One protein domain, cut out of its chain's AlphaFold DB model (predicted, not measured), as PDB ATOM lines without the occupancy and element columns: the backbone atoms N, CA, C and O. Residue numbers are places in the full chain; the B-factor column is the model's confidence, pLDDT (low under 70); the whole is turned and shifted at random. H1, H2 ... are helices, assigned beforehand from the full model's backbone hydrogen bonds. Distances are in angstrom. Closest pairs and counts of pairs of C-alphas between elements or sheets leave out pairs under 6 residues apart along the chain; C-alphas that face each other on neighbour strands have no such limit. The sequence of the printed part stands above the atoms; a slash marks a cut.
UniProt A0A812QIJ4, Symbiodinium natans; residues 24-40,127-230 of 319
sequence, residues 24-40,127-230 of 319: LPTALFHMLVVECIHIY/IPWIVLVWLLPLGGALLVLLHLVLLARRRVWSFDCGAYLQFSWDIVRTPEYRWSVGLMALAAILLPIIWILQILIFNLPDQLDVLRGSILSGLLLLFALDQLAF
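Overview. This is residues 24 to 40 and 127 to 230 of the 319 residues of a protein of Symbiodinium natans (UniProt A0A812QIJ4). Two long helices, H3 and H5, lie side by side but shifted lengthwise, as the spine of a rod; H6 folds back along H5, and H1 and H4 sit near the last residues of H3. The printed part has 121 residues with six named helices, H1 to H6 in order, and no named strand. It is all helix and loose, radius of gyration of the C-alphas 17.8 A, spanning 58 by 24 by 22 A.

Along the chain. H1 is residues 26 to 35, from C-alpha 26 at (146.224, -18.825, -12.047); H2 is 37 to 40. H3 is 127 to 154, 40.0 A; H4 is 162 to 171; H5 is 175 to 202, 39.9 A. H6 is 207 to 229, 29.3 A, ending at (164.365, -23.032, -29.702).

Arrangement. H1 only just touches H3, with 3 pairs of C-alphas within 8 A, the closest Leu 28 and Leu 151, 7.6 A. H3 touches H5, opposite ways at a shallow tilt of 10 degrees; the closest C-alphas, Leu 136 and Met 184, are 4.3 A apart. H5 and H6 form a hairpin, closest C-alphas Val 181 and Ala 229, 6.4 A. Every O i to N i+4 pair is within hydrogen-bond range in H1 and H4, 22 of 24 in H3 and H5, 17 of 19 in H6; H2 is too short for one.

Size, cuts and confidence. Residues 41 to 126 are not printed; C-alphas 40 and 127 are 24.6 A apart. No printed residue is under 70 in pLDDT.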
ATOM      1  N   LEU A  24     140.247 -19.570  -9.679       78.81
ATOM      2  CA  LEU A  24     140.964 -18.565 -10.461       78.81
ATOM      3  C   LEU A  24     141.926 -19.261 -11.436       78.81
ATOM      4  O   LEU A  24     142.666 -20.150 -11.005       78.81
ATOM      5  N   PRO A  25     141.960 -18.860 -12.720       92.50
ATOM      6  CA  PRO A  25     142.814 -19.468 -13.736       92.50
ATOM      7  C   PRO A  25     144.266 -18.980 -13.578       92.50
ATOM      8  O   PRO A  25     144.839 -18.346 -14.460       92.50
ATOM      9  N   THR A  26     144.864 -19.247 -12.415       95.25
ATOM     10  CA  THR A  26     146.224 -18.825 -12.047       95.25
ATOM     11  C   THR A  26     147.269 -19.389 -13.006       95.25
ATOM     12  O   THR A  26     148.202 -18.677 -13.367       95.25
ATOM     13  N   ALA A  27     147.068 -20.615 -13.503       95.94
ATOM     14  CA  ALA A  27     147.909 -21.206 -14.544       95.94
ATOM     15  C   ALA A  27     147.870 -20.409 -15.857       95.94
ATOM     16  O   ALA A  27     148.912 -20.203 -16.473       95.94
ATOM     17  N   LEU A  28     146.690 -19.932 -16.274       96.69
ATOM     18  CA  LEU A  28     146.532 -19.123 -17.488       96.69
ATOM     19  C   LEU A  28     147.246 -17.779 -17.344       96.69
ATOM     20  O   LEU A  28     147.975 -17.370 -18.244       96.69
ATOM     21  N   PHE A  29     147.052 -17.105 -16.208       97.19
ATOM     22  CA  PHE A  29     147.722 -15.839 -15.929       97.19
ATOM     23  C   PHE A  29     149.248 -16.001 -15.946       97.19
ATOM     24  O   PHE A  29     149.931 -15.279 -16.668       97.19
ATOM     25  N   HIS A  30     149.771 -16.989 -15.216       97.44
ATOM     26  CA  HIS A  30     151.202 -17.282 -15.192       97.44
ATOM     27  C   HIS A  30     151.739 -17.645 -16.583       97.44
ATOM     28  O   HIS A  30     152.778 -17.143 -17.001       97.44
ATOM     29  N   MET A  31     151.014 -18.474 -17.335       97.31
ATOM     30  CA  MET A  31     151.391 -18.856 -18.695       97.31
ATOM     31  C   MET A  31     151.518 -17.627 -19.604       97.31
ATOM     32  O   MET A  31     152.510 -17.498 -20.315       97.31
ATOM     33  N   LEU A  32     150.548 -16.710 -19.559       97.25
ATOM     34  CA  LEU A  32     150.562 -15.511 -20.397       97.25
ATOM     35  C   LEU A  32     151.663 -14.541 -19.974       97.25
ATOM     36  O   LEU A  32     152.390 -14.044 -20.820       97.25
ATOM     37  N   VAL A  33     151.812 -14.271 -18.680       96.94
ATOM     38  CA  VAL A  33     152.729 -13.226 -18.203       96.94
ATOM     39  C   VAL A  33     154.178 -13.708 -18.146       96.94
ATOM     40  O   VAL A  33     155.088 -12.960 -18.497       96.94
ATOM     41  N   VAL A  34     154.395 -14.946 -17.702       97.19
ATOM     42  CA  VAL A  34     155.725 -15.480 -17.389       97.19
ATOM     43  C   VAL A  34     156.224 -16.392 -18.499       97.19
ATOM     44  O   VAL A  34     157.298 -16.155 -19.042       97.19
ATOM     45  N   GLU A  35     155.456 -17.412 -18.881       96.88
ATOM     46  CA  GLU A  35     155.934 -18.412 -19.849       96.88
ATOM     47  C   GLU A  35     155.988 -17.860 -21.287       96.88
ATOM     48  O   GLU A  35     156.891 -18.200 -22.050       96.88
ATOM     49  N   CYS A  36     155.093 -16.937 -21.661       97.69
ATOM     50  CA  CYS A  36     155.115 -16.290 -22.978       97.69
ATOM     51  C   CYS A  36     156.073 -15.091 -23.092       97.69
ATOM     52  O   CYS A  36     156.142 -14.480 -24.162       97.69
ATOM     53  N   ILE A  37     156.849 -14.755 -22.052       97.62
ATOM     54  CA  ILE A  37     157.689 -13.546 -22.056       97.62
ATOM     55  C   ILE A  37     158.692 -13.522 -23.214       97.62
ATOM     56  O   ILE A  37     158.895 -12.481 -23.836       97.62
ATOM     57  N   HIS A  38     159.285 -14.667 -23.559       97.88
ATOM     58  CA  HIS A  38     160.239 -14.758 -24.665       97.88
ATOM     59  C   HIS A  38     159.562 -14.604 -26.032       97.88
ATOM     60  O   HIS A  38     160.170 -14.053 -26.945       97.88
ATOM     61  N   ILE A  39     158.288 -14.991 -26.164       98.31
ATOM     62  CA  ILE A  39     157.495 -14.739 -27.375       98.31
ATOM     63  C   ILE A  39     157.289 -13.232 -27.535       98.31
ATOM     64  O   ILE A  39     157.573 -12.676 -28.594       98.31
ATOM     65  N   TYR A  40     156.853 -12.555 -26.469       98.12
ATOM     66  CA  TYR A  40     156.644 -11.107 -26.486       98.12
ATOM     67  C   TYR A  40     157.941 -10.349 -26.748       98.12
ATOM     68  O   TYR A  40     157.953  -9.413 -27.544       98.12
ATOM     69  N   ILE A 127     156.470  -5.410 -50.963       87.25
ATOM     70  CA  ILE A 127     155.715  -6.632 -50.623       87.25
ATOM     71  C   ILE A 127     156.554  -7.630 -49.799       87.25
ATOM     72  O   ILE A 127     156.045  -8.112 -48.781       87.25
ATOM     73  N   PRO A 128     157.828  -7.929 -50.143       89.12
ATOM     74  CA  PRO A 128     158.653  -8.831 -49.339       89.12
ATOM     75  C   PRO A 128     158.819  -8.364 -47.888       89.12
ATOM     76  O   PRO A 128     158.845  -9.197 -46.985       89.12
ATOM     77  N   TRP A 129     158.868  -7.049 -47.651       87.19
ATOM     78  CA  TRP A 129     158.960  -6.488 -46.304       87.19
ATOM     79  C   TRP A 129     157.690  -6.690 -45.494       87.19
ATOM     80  O   TRP A 129     157.799  -7.048 -44.328       87.19
ATOM     81  N   ILE A 130     156.502  -6.544 -46.090       89.12
ATOM     82  CA  ILE A 130     155.245  -6.869 -45.393       89.12
ATOM     83  C   ILE A 130     155.253  -8.334 -44.962       89.12
ATOM     84  O   ILE A 130     154.989  -8.646 -43.800       89.12
ATOM     85  N   VAL A 131     155.543  -9.235 -45.906       91.56
ATOM     86  CA  VAL A 131     155.533 -10.679 -45.641       91.56
ATOM     87  C   VAL A 131     156.504 -11.000 -44.512       91.56
ATOM     88  O   VAL A 131     156.144 -11.696 -43.565       91.56
ATOM     89  N   LEU A 132     157.709 -10.436 -44.581       92.50
ATOM     90  CA  LEU A 132     158.734 -10.598 -43.564       92.50
ATOM     91  C   LEU A 132     158.260 -10.071 -42.201       92.50
ATOM     92  O   LEU A 132     158.319 -10.807 -41.216       92.50
ATOM     93  N   VAL A 133     157.740  -8.838 -42.147       93.00
ATOM     94  CA  VAL A 133     157.245  -8.176 -40.926       93.00
ATOM     95  C   VAL A 133     156.236  -9.035 -40.187       93.00
ATOM     96  O   VAL A 133     156.323  -9.131 -38.965       93.00
ATOM     97  N   TRP A 134     155.329  -9.686 -40.912       95.06
ATOM     98  CA  TRP A 134     154.266 -10.498 -40.328       95.06
ATOM     99  C   TRP A 134     154.664 -11.938 -40.009       95.06
ATOM    100  O   TRP A 134     154.005 -12.565 -39.181       95.06
ATOM    101  N   LEU A 135     155.746 -12.460 -40.591       95.50
ATOM    102  CA  LEU A 135     156.134 -13.862 -40.435       95.50
ATOM    103  C   LEU A 135     156.420 -14.234 -38.970       95.50
ATOM    104  O   LEU A 135     155.893 -15.225 -38.461       95.50
ATOM    105  N   LEU A 136     157.206 -13.413 -38.266       96.94
ATOM    106  CA  LEU A 136     157.544 -13.655 -36.861       96.94
ATOM    107  C   LEU A 136     156.356 -13.428 -35.908       96.94
ATOM    108  O   LEU A 136     156.093 -14.316 -35.094       96.94
ATOM    109  N   PRO A 137     155.597 -12.314 -35.993       96.94
ATOM    110  CA  PRO A 137     154.378 -12.128 -35.207       96.94
ATOM    111  C   PRO A 137     153.348 -13.235 -35.422       96.94
ATOM    112  O   PRO A 137     152.727 -13.667 -34.453       96.94
ATOM    113  N   LEU A 138     153.196 -13.733 -36.652       97.12
ATOM    114  CA  LEU A 138     152.306 -14.854 -36.946       97.12
ATOM    115  C   LEU A 138     152.759 -16.125 -36.217       97.12
ATOM    116  O   LEU A 138     151.940 -16.764 -35.560       97.12
ATOM    117  N   GLY A 139     154.054 -16.456 -36.261       97.88
ATOM    118  CA  GLY A 139     154.612 -17.572 -35.489       97.88
ATOM    119  C   GLY A 139     154.395 -17.414 -33.980       97.88
ATOM    120  O   GLY A 139     153.951 -18.352 -33.320       97.88
ATOM    121  N   GLY A 140     154.609 -16.209 -33.444       98.12
ATOM    122  CA  GLY A 140     154.342 -15.905 -32.037       98.12
ATOM    123  C   GLY A 140     152.860 -16.031 -31.658       98.12
ATOM    124  O   GLY A 140     152.535 -16.603 -30.619       98.12
ATOM    125  N   ALA A 141     151.950 -15.557 -32.512       98.06
ATOM    126  CA  ALA A 141     150.507 -15.652 -32.301       98.06
ATOM    127  C   ALA A 141     150.012 -17.105 -32.344       98.06
ATOM    128  O   ALA A 141     149.245 -17.512 -31.470       98.06
ATOM    129  N   LEU A 142     150.491 -17.899 -33.309       98.12
ATOM    130  CA  LEU A 142     150.221 -19.338 -33.382       98.12
ATOM    131  C   LEU A 142     150.704 -20.053 -32.121       98.12
ATOM    132  O   LEU A 142     149.986 -20.891 -31.578       98.12
ATOM    133  N   LEU A 143     151.878 -19.677 -31.614       97.81
ATOM    134  CA  LEU A 143     152.438 -20.261 -30.406       97.81
ATOM    135  C   LEU A 143     151.592 -19.931 -29.170       97.81
ATOM    136  O   LEU A 143     151.248 -20.836 -28.414       97.81
ATOM    137  N   VAL A 144     151.188 -18.671 -28.979       98.25
ATOM    138  CA  VAL A 144     150.280 -18.281 -27.881       98.25
ATOM    139  C   VAL A 144     148.938 -19.006 -28.002       98.25
ATOM    140  O   VAL A 144     148.442 -19.549 -27.015       98.25
ATOM    141  N   LEU A 145     148.364 -19.077 -29.207       98.31
ATOM    142  CA  LEU A 145     147.104 -19.781 -29.445       98.31
ATOM    143  C   LEU A 145     147.222 -21.275 -29.120       98.31
ATOM    144  O   LEU A 145     146.342 -21.823 -28.457       98.31
ATOM    145  N   LEU A 146     148.320 -21.922 -29.524       97.62
ATOM    146  CA  LEU A 146     148.617 -23.314 -29.193       97.62
ATOM    147  C   LEU A 146     148.637 -23.529 -27.674       97.62
ATOM    148  O   LEU A 146     148.003 -24.466 -27.186       97.62
ATOM    149  N   HIS A 147     149.301 -22.643 -26.922       97.06
ATOM    150  CA  HIS A 147     149.321 -22.710 -25.459       97.06
ATOM    151  C   HIS A 147     147.909 -22.603 -24.876       97.06
ATOM    152  O   HIS A 147     147.522 -23.446 -24.069       97.06
ATOM    153  N   LEU A 148     147.115 -21.625 -25.321       97.44
ATOM    154  CA  LEU A 148     145.745 -21.419 -24.841       97.44
ATOM    155  C   LEU A 148     144.839 -22.625 -25.126       97.44
ATOM    156  O   LEU A 148     144.129 -23.091 -24.233       97.44
ATOM    157  N   VAL A 149     144.884 -23.157 -26.351       97.56
ATOM    158  CA  VAL A 149     144.067 -24.304 -26.773       97.56
ATOM    159  C   VAL A 149     144.441 -25.556 -25.984       97.56
ATOM    160  O   VAL A 149     143.556 -26.247 -25.473       97.56
ATOM    161  N   LEU A 150     145.735 -25.853 -25.849       96.69
ATOM    162  CA  LEU A 150     146.187 -27.040 -25.127       96.69
ATOM    163  C   LEU A 150     145.939 -26.924 -23.616       96.69
ATOM    164  O   LEU A 150     145.517 -27.908 -23.006       96.69
ATOM    165  N   LEU A 151     146.119 -25.738 -23.027       95.88
ATOM    166  CA  LEU A 151     145.814 -25.483 -21.616       95.88
ATOM    167  C   LEU A 151     144.319 -25.703 -21.331       95.88
ATOM    168  O   LEU A 151     143.962 -26.435 -20.403       95.88
ATOM    169  N   ALA A 152     143.446 -25.140 -22.174       95.38
ATOM    170  CA  ALA A 152     141.998 -25.304 -22.063       95.38
ATOM    171  C   ALA A 152     141.570 -26.768 -22.256       95.38
ATOM    172  O   ALA A 152     140.772 -27.289 -21.472       95.38
ATOM    173  N   ARG A 153     142.139 -27.464 -23.252       96.31
ATOM    174  CA  ARG A 153     141.853 -28.883 -23.526       96.31
ATOM    175  C   ARG A 153     142.254 -29.786 -22.361       96.31
ATOM    176  O   ARG A 153     141.499 -30.696 -22.026       96.31
ATOM    177  N   ARG A 154     143.409 -29.533 -21.736       94.50
ATOM    178  CA  ARG A 154     143.882 -30.288 -20.562       94.50
ATOM    179  C   ARG A 154     143.219 -29.852 -19.249       94.50
ATOM    180  O   ARG A 154     143.422 -30.509 -18.236       94.50
ATOM    181  N   ARG A 155     142.406 -28.785 -19.261       94.56
ATOM    182  CA  ARG A 155     141.690 -28.234 -18.091       94.56
ATOM    183  C   ARG A 155     142.621 -27.904 -16.919       94.56
ATOM    184  O   ARG A 155     142.269 -28.096 -15.756       94.56
ATOM    185  N   VAL A 156     143.811 -27.399 -17.230       93.75
ATOM    186  CA  VAL A 156     144.820 -27.058 -16.228       93.75
ATOM    187  C   VAL A 156     144.663 -25.594 -15.830       93.75
ATOM    188  O   VAL A 156     145.068 -24.693 -16.557       93.75
ATOM    189  N   TRP A 157     144.059 -25.358 -14.665       94.19
ATOM    190  CA  TRP A 157     143.728 -24.002 -14.200       94.19
ATOM    191  C   TRP A 157     144.554 -23.536 -12.997       94.19
ATOM    192  O   TRP A 157     144.656 -22.333 -12.758       94.19
ATOM    193  N   SER A 158     145.168 -24.469 -12.264       94.62
ATOM    194  CA  SER A 158     145.937 -24.178 -11.053       94.62
ATOM    195  C   SER A 158     147.431 -24.073 -11.347       94.62
ATOM    196  O   SER A 158     148.012 -24.984 -11.928       94.62
ATOM    197  N   PHE A 159     148.062 -22.984 -10.912       95.88
ATOM    198  CA  PHE A 159     149.513 -22.791 -10.994       95.88
ATOM    199  C   PHE A 159     150.308 -23.817 -10.165       95.88
ATOM    200  O   PHE A 159     151.431 -24.181 -10.514       95.88
ATOM    201  N   ASP A 160     149.709 -24.306  -9.082       95.56
ATOM    202  CA  ASP A 160     150.379 -25.125  -8.072       95.56
ATOM    203  C   ASP A 160     150.333 -26.635  -8.365       95.56
ATOM    204  O   ASP A 160     150.886 -27.420  -7.599       95.56
ATOM    205  N   CYS A 161     149.672 -27.085  -9.438       95.62
ATOM    206  CA  CYS A 161     149.533 -28.518  -9.718       95.62
ATOM    207  C   CYS A 161     150.661 -29.088 -10.593       95.62
ATOM    208  O   CYS A 161     151.238 -28.404 -11.445       95.62
ATOM    209  N   GLY A 162     150.935 -30.385 -10.423       96.50
ATOM    210  CA  GLY A 162     151.852 -31.142 -11.274       96.50
ATOM    211  C   GLY A 162     151.410 -31.179 -12.733       96.50
ATOM    212  O   GLY A 162     152.250 -31.067 -13.624       96.50
ATOM    213  N   ALA A 163     150.099 -31.198 -12.992       96.31
ATOM    214  CA  ALA A 163     149.560 -31.128 -14.348       96.31
ATOM    215  C   ALA A 163     150.008 -29.866 -15.113       96.31
ATOM    216  O   ALA A 163     150.240 -29.935 -16.318       96.31
ATOM    217  N   TYR A 164     150.176 -28.723 -14.433       96.88
ATOM    218  CA  TYR A 164     150.672 -27.491 -15.058       96.88
ATOM    219  C   TYR A 164     152.160 -27.540 -15.388       96.88
ATOM    220  O   TYR A 164     152.564 -27.087 -16.461       96.88
ATOM    221  N   LEU A 165     152.968 -28.150 -14.520       96.44
ATOM    222  CA  LEU A 165     154.376 -28.405 -14.830       96.44
ATOM    223  C   LEU A 165     154.518 -29.314 -16.032       96.44
ATOM    224  O   LEU A 165     155.190 -28.943 -16.994       96.44
ATOM    225  N   GLN A 166     153.840 -30.459 -15.997       96.31
ATOM    226  CA  GLN A 166     153.905 -31.405 -17.093       96.31
ATOM    227  C   GLN A 166     153.407 -30.768 -18.391       96.31
ATOM    228  O   GLN A 166     154.068 -30.887 -19.413       96.31
ATOM    229  N   PHE A 167     152.308 -30.005 -18.354       96.44
ATOM    230  CA  PHE A 167     151.845 -29.240 -19.513       96.44
ATOM    231  C   PHE A 167     152.953 -28.364 -20.120       96.44
ATOM    232  O   PHE A 167     153.174 -28.422 -21.330       96.44
ATOM    233  N   SER A 168     153.675 -27.595 -19.296       96.38
ATOM    234  CA  SER A 168     154.760 -26.733 -19.784       96.38
ATOM    235  C   SER A 168     155.967 -27.507 -20.331       96.38
ATOM    236  O   SER A 168     156.655 -27.016 -21.221       96.38
ATOM    237  N   TRP A 169     156.217 -28.725 -19.849       95.75
ATOM    238  CA  TRP A 169     157.291 -29.587 -20.358       95.75
ATOM    239  C   TRP A 169     156.896 -30.353 -21.619       95.75
ATOM    240  O   TRP A 169     157.741 -30.612 -22.472       95.75
ATOM    241  N   ASP A 170     155.618 -30.684 -21.765       95.69
ATOM    242  CA  ASP A 170     155.105 -31.408 -22.922       95.69
ATOM    243  C   ASP A 170     154.956 -30.500 -24.136       95.69
ATOM    244  O   ASP A 170     155.264 -30.913 -25.253       95.69
ATOM    245  N   ILE A 171     154.481 -29.264 -23.944       96.38
ATOM    246  CA  ILE A 171     154.152 -28.376 -25.065       96.38
ATOM    247  C   ILE A 171     155.364 -28.117 -25.963       96.38
ATOM    248  O   ILE A 171     155.256 -28.174 -27.184       96.38
ATOM    249  N   VAL A 172     156.540 -27.951 -25.369       96.00
ATOM    250  CA  VAL A 172     157.816 -27.748 -26.071       96.00
ATOM    251  C   VAL A 172     158.294 -28.985 -26.846       96.00
ATOM    252  O   VAL A 172     159.123 -28.878 -27.752       96.00
ATOM    253  N   ARG A 173     157.770 -30.176 -26.523       95.06
ATOM    254  CA  ARG A 173     158.047 -31.423 -27.255       95.06
ATOM    255  C   ARG A 173     157.138 -31.590 -28.477       95.06
ATOM    256  O   ARG A 173     157.459 -32.399 -29.345       95.06
ATOM    257  N   THR A 174     156.042 -30.834 -28.566       96.50
ATOM    258  CA  THR A 174     155.080 -30.952 -29.671       96.50
ATOM    259  C   THR A 174     155.666 -30.454 -30.999       96.50
ATOM    260  O   THR A 174     156.434 -29.484 -31.020       96.50
ATOM    261  N   PRO A 175     155.335 -31.095 -32.134       97.44
ATOM    262  CA  PRO A 175     155.786 -30.624 -33.438       97.44
ATOM    263  C   PRO A 175     155.237 -29.229 -33.759       97.44
ATOM    264  O   PRO A 175     155.958 -28.422 -34.335       97.44
ATOM    265  N   GLU A 176     154.011 -28.900 -33.350       97.69
ATOM    266  CA  GLU A 176     153.376 -27.597 -33.588       97.69
ATOM    267  C   GLU A 176     154.155 -26.448 -32.936       97.69
ATOM    268  O   GLU A 176     154.330 -25.386 -33.544       97.69
ATOM    269  N   TYR A 177     154.679 -26.674 -31.725       97.94
ATOM    270  CA  TYR A 177     155.586 -25.739 -31.065       97.94
ATOM    271  C   TYR A 177     156.835 -25.506 -31.924       97.94
ATOM    272  O   TYR A 177     157.181 -24.364 -32.230       97.94
ATOM    273  N   ARG A 178     157.478 -26.588 -32.382       97.75
ATOM    274  CA  ARG A 178     158.707 -26.522 -33.193       97.75
ATOM    275  C   ARG A 178     158.485 -25.830 -34.534       97.75
ATOM    276  O   ARG A 178     159.321 -25.025 -34.932       97.75
ATOM    277  N   TRP A 179     157.365 -26.094 -35.205       97.81
ATOM    278  CA  TRP A 179     156.993 -25.414 -36.448       97.81
ATOM    279  C   TRP A 179     156.794 -23.913 -36.238       97.81
ATOM    280  O   TRP A 179     157.293 -23.115 -37.028       97.81
ATOM    281  N   SER A 180     156.123 -23.521 -35.153       97.94
ATOM    282  CA  SER A 180     155.883 -22.109 -34.831       97.94
ATOM    283  C   SER A 180     157.188 -21.367 -34.525       97.94
ATOM    284  O   SER A 180     157.428 -20.291 -35.068       97.94
ATOM    285  N   VAL A 181     158.077 -21.966 -33.723       98.06
ATOM    286  CA  VAL A 181     159.416 -21.408 -33.457       98.06
ATOM    287  C   VAL A 181     160.268 -21.384 -34.729       98.06
ATOM    288  O   VAL A 181     160.951 -20.396 -34.989       98.06
ATOM    289  N   GLY A 182     160.186 -22.420 -35.568       97.88
ATOM    290  CA  GLY A 182     160.854 -22.473 -36.869       97.88
ATOM    291  C   GLY A 182     160.408 -21.352 -37.809       97.88
ATOM    292  O   GLY A 182     161.247 -20.734 -38.460       97.88
ATOM    293  N   LEU A 183     159.113 -21.022 -37.825       96.88
ATOM    294  CA  LEU A 183     158.570 -19.891 -38.582       96.88
ATOM    295  C   LEU A 183     159.140 -18.550 -38.091       96.88
ATOM    296  O   LEU A 183     159.532 -17.709 -38.901       96.88
ATOM    297  N   MET A 184     159.241 -18.365 -36.771       98.19
ATOM    298  CA  MET A 184     159.862 -17.174 -36.178       98.19
ATOM    299  C   MET A 184     161.355 -17.076 -36.531       98.19
ATOM    300  O   MET A 184     161.833 -16.010 -36.916       98.19
ATOM    301  N   ALA A 185     162.090 -18.187 -36.445       97.50
ATOM    302  CA  ALA A 185     163.505 -18.242 -36.802       97.50
ATOM    303  C   ALA A 185     163.734 -17.969 -38.297       97.50
ATOM    304  O   ALA A 185     164.663 -17.247 -38.657       97.50
ATOM    305  N   LEU A 186     162.855 -18.478 -39.168       97.06
ATOM    306  CA  LEU A 186     162.906 -18.222 -40.604       97.06
ATOM    307  C   LEU A 186     162.833 -16.720 -40.907       97.06
ATOM    308  O   LEU A 186     163.609 -16.233 -41.721       97.06
ATOM    309  N   ALA A 187     161.970 -15.968 -40.218       95.62
ATOM    310  CA  ALA A 187     161.897 -14.513 -40.376       95.62
ATOM    311  C   ALA A 187     163.226 -13.824 -40.029       95.62
ATOM    312  O   ALA A 187     163.719 -12.993 -40.794       95.62
ATOM    313  N   ALA A 188     163.843 -14.216 -38.913       95.69
ATOM    314  CA  ALA A 188     165.132 -13.678 -38.488       95.69
ATOM    315  C   ALA A 188     166.263 -13.990 -39.486       95.69
ATOM    316  O   ALA A 188     167.149 -13.160 -39.674       95.69
ATOM    317  N   ILE A 189     166.212 -15.147 -40.157       96.19
ATOM    318  CA  ILE A 189     167.173 -15.543 -41.202       96.19
ATOM    319  C   ILE A 189     166.913 -14.801 -42.522       96.19
ATOM    320  O   ILE A 189     167.857 -14.387 -43.192       96.19
ATOM    321  N   LEU A 190     165.647 -14.617 -42.909       95.44
ATOM    322  CA  LEU A 190     165.280 -13.941 -44.158       95.44
ATOM    323  C   LEU A 190     165.578 -12.438 -44.127       95.44
ATOM    324  O   LEU A 190     165.879 -11.864 -45.174       95.44
ATOM    325  N   LEU A 191     165.544 -11.806 -42.952       93.31
ATOM    326  CA  LEU A 191     165.830 -10.379 -42.792       93.31
ATOM    327  C   LEU A 191     167.192  -9.947 -43.363       93.31
ATOM    328  O   LEU A 191     167.195  -9.083 -44.242       93.31
ATOM    329  N   PRO A 192     168.343 -10.501 -42.932       91.88
ATOM    330  CA  PRO A 192     169.634 -10.109 -43.487       91.88
ATOM    331  C   PRO A 192     169.746 -10.429 -44.980       91.88
ATOM    332  O   PRO A 192     170.396  -9.681 -45.699       91.88
ATOM    333  N   ILE A 193     169.093 -11.490 -45.470       93.25
ATOM    334  CA  ILE A 193     169.103 -11.839 -46.899       93.25
ATOM    335  C   ILE A 193     168.401 -10.751 -47.714       93.25
ATOM    336  O   ILE A 193     168.987 -10.212 -48.651       93.25
ATOM    337  N   ILE A 194     167.165 -10.400 -47.343       90.44
ATOM    338  CA  ILE A 194     166.388  -9.348 -48.015       90.44
ATOM    339  C   ILE A 194     167.130  -8.015 -47.930       90.44
ATOM    340  O   ILE A 194     167.234  -7.302 -48.928       90.44
ATOM    341  N   TRP A 195     167.695  -7.705 -46.766       88.19
ATOM    342  CA  TRP A 195     168.436  -6.473 -46.565       88.19
ATOM    343  C   TRP A 195     169.698  -6.403 -47.437       88.19
ATOM    344  O   TRP A 195     169.871  -5.430 -48.163       88.19
ATOM    345  N   ILE A 196     170.530  -7.451 -47.477       89.06
ATOM    346  CA  ILE A 196     171.713  -7.513 -48.358       89.06
ATOM    347  C   ILE A 196     171.310  -7.383 -49.830       89.06
ATOM    348  O   ILE A 196     171.945  -6.636 -50.573       89.06
ATOM    349  N   LEU A 197     170.243  -8.061 -50.262       89.62
ATOM    350  CA  LEU A 197     169.748  -7.943 -51.635       89.62
ATOM    351  C   LEU A 197     169.353  -6.503 -51.975       89.62
ATOM    352  O   LEU A 197     169.692  -6.023 -53.053       89.62
ATOM    353  N   GLN A 198     168.702  -5.784 -51.058       84.88
ATOM    354  CA  GLN A 198     168.393  -4.370 -51.264       84.88
ATOM    355  C   GLN A 198     169.643  -3.501 -51.362       84.88
ATOM    356  O   GLN A 198     169.697  -2.628 -52.226       84.88
ATOM    357  N   ILE A 199     170.650  -3.749 -50.522       85.88
ATOM    358  CA  ILE A 199     171.924  -3.023 -50.581       85.88
ATOM    359  C   ILE A 199     172.558  -3.189 -51.965       85.88
ATOM    360  O   ILE A 199     172.979  -2.204 -52.566       85.88
ATOM    361  N   LEU A 200     172.574  -4.417 -52.491       88.12
ATOM    362  CA  LEU A 200     173.146  -4.723 -53.804       88.12
ATOM    363  C   LEU A 200     172.340  -4.114 -54.960       88.12
ATOM    364  O   LEU A 200     172.933  -3.610 -55.910       88.12
ATOM    365  N   ILE A 201     171.006  -4.154 -54.892       87.44
ATOM    366  CA  ILE A 201     170.127  -3.660 -55.965       87.44
ATOM    367  C   ILE A 201     170.099  -2.127 -56.008       87.44
ATOM    368  O   ILE A 201     170.112  -1.546 -57.091       87.44
ATOM    369  N   PHE A 202     170.050  -1.471 -54.847       82.12
ATOM    370  CA  PHE A 202     169.841  -0.022 -54.746       82.12
ATOM    371  C   PHE A 202     171.115   0.772 -54.444       82.12
ATOM    372  O   PHE A 202     171.053   1.997 -54.386       82.12
ATOM    373  N   ASN A 203     172.260   0.099 -54.281       85.25
ATOM    374  CA  ASN A 203     173.555   0.713 -53.985       85.25
ATOM    375  C   ASN A 203     173.480   1.708 -52.810       85.25
ATOM    376  O   ASN A 203     173.904   2.858 -52.916       85.25
ATOM    377  N   LEU A 204     172.870   1.269 -51.708       79.31
ATOM    378  CA  LEU A 204     172.605   2.114 -50.546       79.31
ATOM    379  C   LEU A 204     173.904   2.346 -49.749       79.31
ATOM    380  O   LEU A 204     174.453   1.376 -49.216       79.31
ATOM    381  N   PRO A 205     174.399   3.593 -49.623       73.06
ATOM    382  CA  PRO A 205     175.529   3.894 -48.747       73.06
ATOM    383  C   PRO A 205     175.146   3.745 -47.257       73.06
ATOM    384  O   PRO A 205     173.975   3.598 -46.903       73.06
ATOM    385  N   ASP A 206     176.150   3.731 -46.377       79.44
ATOM    386  CA  ASP A 206     176.020   3.883 -44.912       79.44
ATOM    387  C   ASP A 206     175.222   2.808 -44.140       79.44
ATOM    388  O   ASP A 206     174.685   3.027 -43.054       79.44
ATOM    389  N   GLN A 207     175.221   1.572 -44.639       83.94
ATOM    390  CA  GLN A 207     174.524   0.439 -44.005       83.94
ATOM    391  C   GLN A 207     175.133  -0.002 -42.664       83.94
ATOM    392  O   GLN A 207     174.465  -0.637 -41.843       83.94
ATOM    393  N   LEU A 208     176.390   0.368 -42.402       84.88
ATOM    394  CA  LEU A 208     177.045   0.111 -41.119       84.88
ATOM    395  C   LEU A 208     176.370   0.870 -39.969       84.88
ATOM    396  O   LEU A 208     176.258   0.327 -38.867       84.88
ATOM    397  N   ASP A 209     175.856   2.075 -40.214       84.25
ATOM    398  CA  ASP A 209     175.150   2.849 -39.191       84.25
ATOM    399  C   ASP A 209     173.746   2.300 -38.919       84.25
ATOM    400  O   ASP A 209     173.270   2.317 -37.775       84.25
ATOM    401  N   VAL A 210     173.096   1.745 -39.948       85.69
ATOM    402  CA  VAL A 210     171.847   0.984 -39.801       85.69
ATOM    403  C   VAL A 210     172.081  -0.245 -38.921       85.69
ATOM    404  O   VAL A 210     171.340  -0.460 -37.956       85.69
ATOM    405  N   LEU A 211     173.153  -1.003 -39.192       86.62
ATOM    406  CA  LEU A 211     173.539  -2.173 -38.400       86.62
ATOM    407  C   LEU A 211     173.814  -1.798 -36.941       86.62
ATOM    408  O   LEU A 211     173.275  -2.415 -36.021       86.62
ATOM    409  N   ARG A 212     174.623  -0.754 -36.724       88.69
ATOM    410  CA  ARG A 212     175.011  -0.285 -35.390       88.69
ATOM    411  C   ARG A 212     173.803   0.135 -34.559       88.69
ATOM    412  O   ARG A 212     173.734  -0.200 -33.380       88.69
ATOM    413  N   GLY A 213     172.840   0.830 -35.166       87.25
ATOM    414  CA  GLY A 213     171.595   1.221 -34.500       87.25
ATOM    415  C   GLY A 213     170.662   0.058 -34.168       87.25
ATOM    416  O   GLY A 213     169.807   0.182 -33.295       87.25
ATOM    417  N   SER A 214     170.844  -1.071 -34.845       91.31
ATOM    418  CA  SER A 214     169.971  -2.241 -34.772       91.31
ATOM    419  C   SER A 214     170.542  -3.375 -33.914       91.31
ATOM    420  O   SER A 214     169.835  -4.338 -33.618       91.31
ATOM    421  N   ILE A 215     171.804  -3.264 -33.482       93.19
ATOM    422  CA  ILE A 215     172.538  -4.355 -32.829       93.19
ATOM    423  C   ILE A 215     171.854  -4.852 -31.551       93.19
ATOM    424  O   ILE A 215     171.741  -6.056 -31.351       93.19
ATOM    425  N   LEU A 216     171.334  -3.946 -30.715       94.62
ATOM    426  CA  LEU A 216     170.681  -4.321 -29.461       94.62
ATOM    427  C   LEU A 216     169.389  -5.105 -29.717       94.62
ATOM    428  O   LEU A 216     169.173  -6.142 -29.097       94.62
ATOM    429  N   SER A 217     168.556  -4.643 -30.654       95.12
ATOM    430  CA  SER A 217     167.330  -5.345 -31.052       95.12
ATOM    431  C   SER A 217     167.643  -6.703 -31.679       95.12
ATOM    432  O   SER A 217     166.969  -7.680 -31.367       95.12
ATOM    433  N   GLY A 218     168.698  -6.788 -32.495       95.75
ATOM    434  CA  GLY A 218     169.175  -8.049 -33.062       95.75
ATOM    435  C   GLY A 218     169.627  -9.044 -31.991       95.75
ATOM    436  O   GLY A 218     169.173 -10.184 -31.987       95.75
ATOM    437  N   LEU A 219     170.459  -8.616 -31.036       96.88
ATOM    438  CA  LEU A 219     170.910  -9.470 -29.930       96.88
ATOM    439  C   LEU A 219     169.748  -9.924 -29.042       96.88
ATOM    440  O   LEU A 219     169.686 -11.092 -28.661       96.88
ATOM    441  N   LEU A 220     168.812  -9.022 -28.742       97.69
ATOM    442  CA  LEU A 220     167.629  -9.334 -27.945       97.69
ATOM    443  C   LEU A 220     166.724 -10.358 -28.643       97.69
ATOM    444  O   LEU A 220     166.222 -11.277 -27.998       97.69
ATOM    445  N   LEU A 221     166.554 -10.218 -29.961       97.69
ATOM    446  CA  LEU A 221     165.819 -11.164 -30.792       97.69
ATOM    447  C   LEU A 221     166.489 -12.542 -30.793       97.69
ATOM    448  O   LEU A 221     165.813 -13.539 -30.556       97.69
ATOM    449  N   LEU A 222     167.806 -12.601 -31.018       97.56
ATOM    450  CA  LEU A 222     168.560 -13.858 -31.010       97.56
ATOM    451  C   LEU A 222     168.475 -14.554 -29.651       97.56
ATOM    452  O   LEU A 222     168.216 -15.751 -29.603       97.56
ATOM    453  N   PHE A 223     168.618 -13.806 -28.554       97.88
ATOM    454  CA  PHE A 223     168.449 -14.338 -27.203       97.88
ATOM    455  C   PHE A 223     167.045 -14.917 -26.983       97.88
ATOM    456  O   PHE A 223     166.902 -16.025 -26.468       97.88
ATOM    457  N   ALA A 224     165.998 -14.194 -27.387       98.06
ATOM    458  CA  ALA A 224     164.626 -14.661 -27.233       98.06
ATOM    459  C   ALA A 224     164.346 -15.925 -28.067       98.06
ATOM    460  O   ALA A 224     163.732 -16.866 -27.567       98.06
ATOM    461  N   LEU A 225     164.827 -15.969 -29.314       97.94
ATOM    462  CA  LEU A 225     164.689 -17.133 -30.192       97.94
ATOM    463  C   LEU A 225     165.486 -18.339 -29.691       97.94
ATOM    464  O   LEU A 225     164.977 -19.452 -29.766       97.94
ATOM    465  N   ASP A 226     166.683 -18.136 -29.140       97.75
ATOM    466  CA  ASP A 226     167.487 -19.195 -28.521       97.75
ATOM    467  C   ASP A 226     166.746 -19.847 -27.346       97.75
ATOM    468  O   ASP A 226     166.594 -21.068 -27.308       97.75
ATOM    469  N   GLN A 227     166.175 -19.040 -26.442       97.06
ATOM    470  CA  GLN A 227     165.384 -19.566 -25.324       97.06
ATOM    471  C   GLN A 227     164.130 -20.326 -25.785       97.06
ATOM    472  O   GLN A 227     163.733 -21.296 -25.137       97.06
ATOM    473  N   LEU A 228     163.513 -19.909 -26.897       97.25
ATOM    474  CA  LEU A 228     162.358 -20.594 -27.484       97.25
ATOM    475  C   LEU A 228     162.747 -21.883 -28.222       97.25
ATOM    476  O   LEU A 228     161.995 -22.857 -28.164       97.25
ATOM    477  N   ALA A 229     163.886 -21.897 -28.915       97.19
ATOM    478  CA  ALA A 229     164.365 -23.032 -29.702       97.19
ATOM    479  C   ALA A 229     164.978 -24.134 -28.831       97.19
ATOM    480  O   ALA A 229     164.804 -25.318 -29.123       97.19
ATOM    481  N   PHE A 230     165.643 -23.750 -27.741       96.19
ATOM    482  CA  PHE A 230     166.330 -24.657 -26.825       96.19
ATOM    483  C   PHE A 230     165.795 -24.525 -25.391       96.19
ATOM    484  O   PHE A 230     166.543 -24.199 -24.459       96.19
TER     485      PHE A 230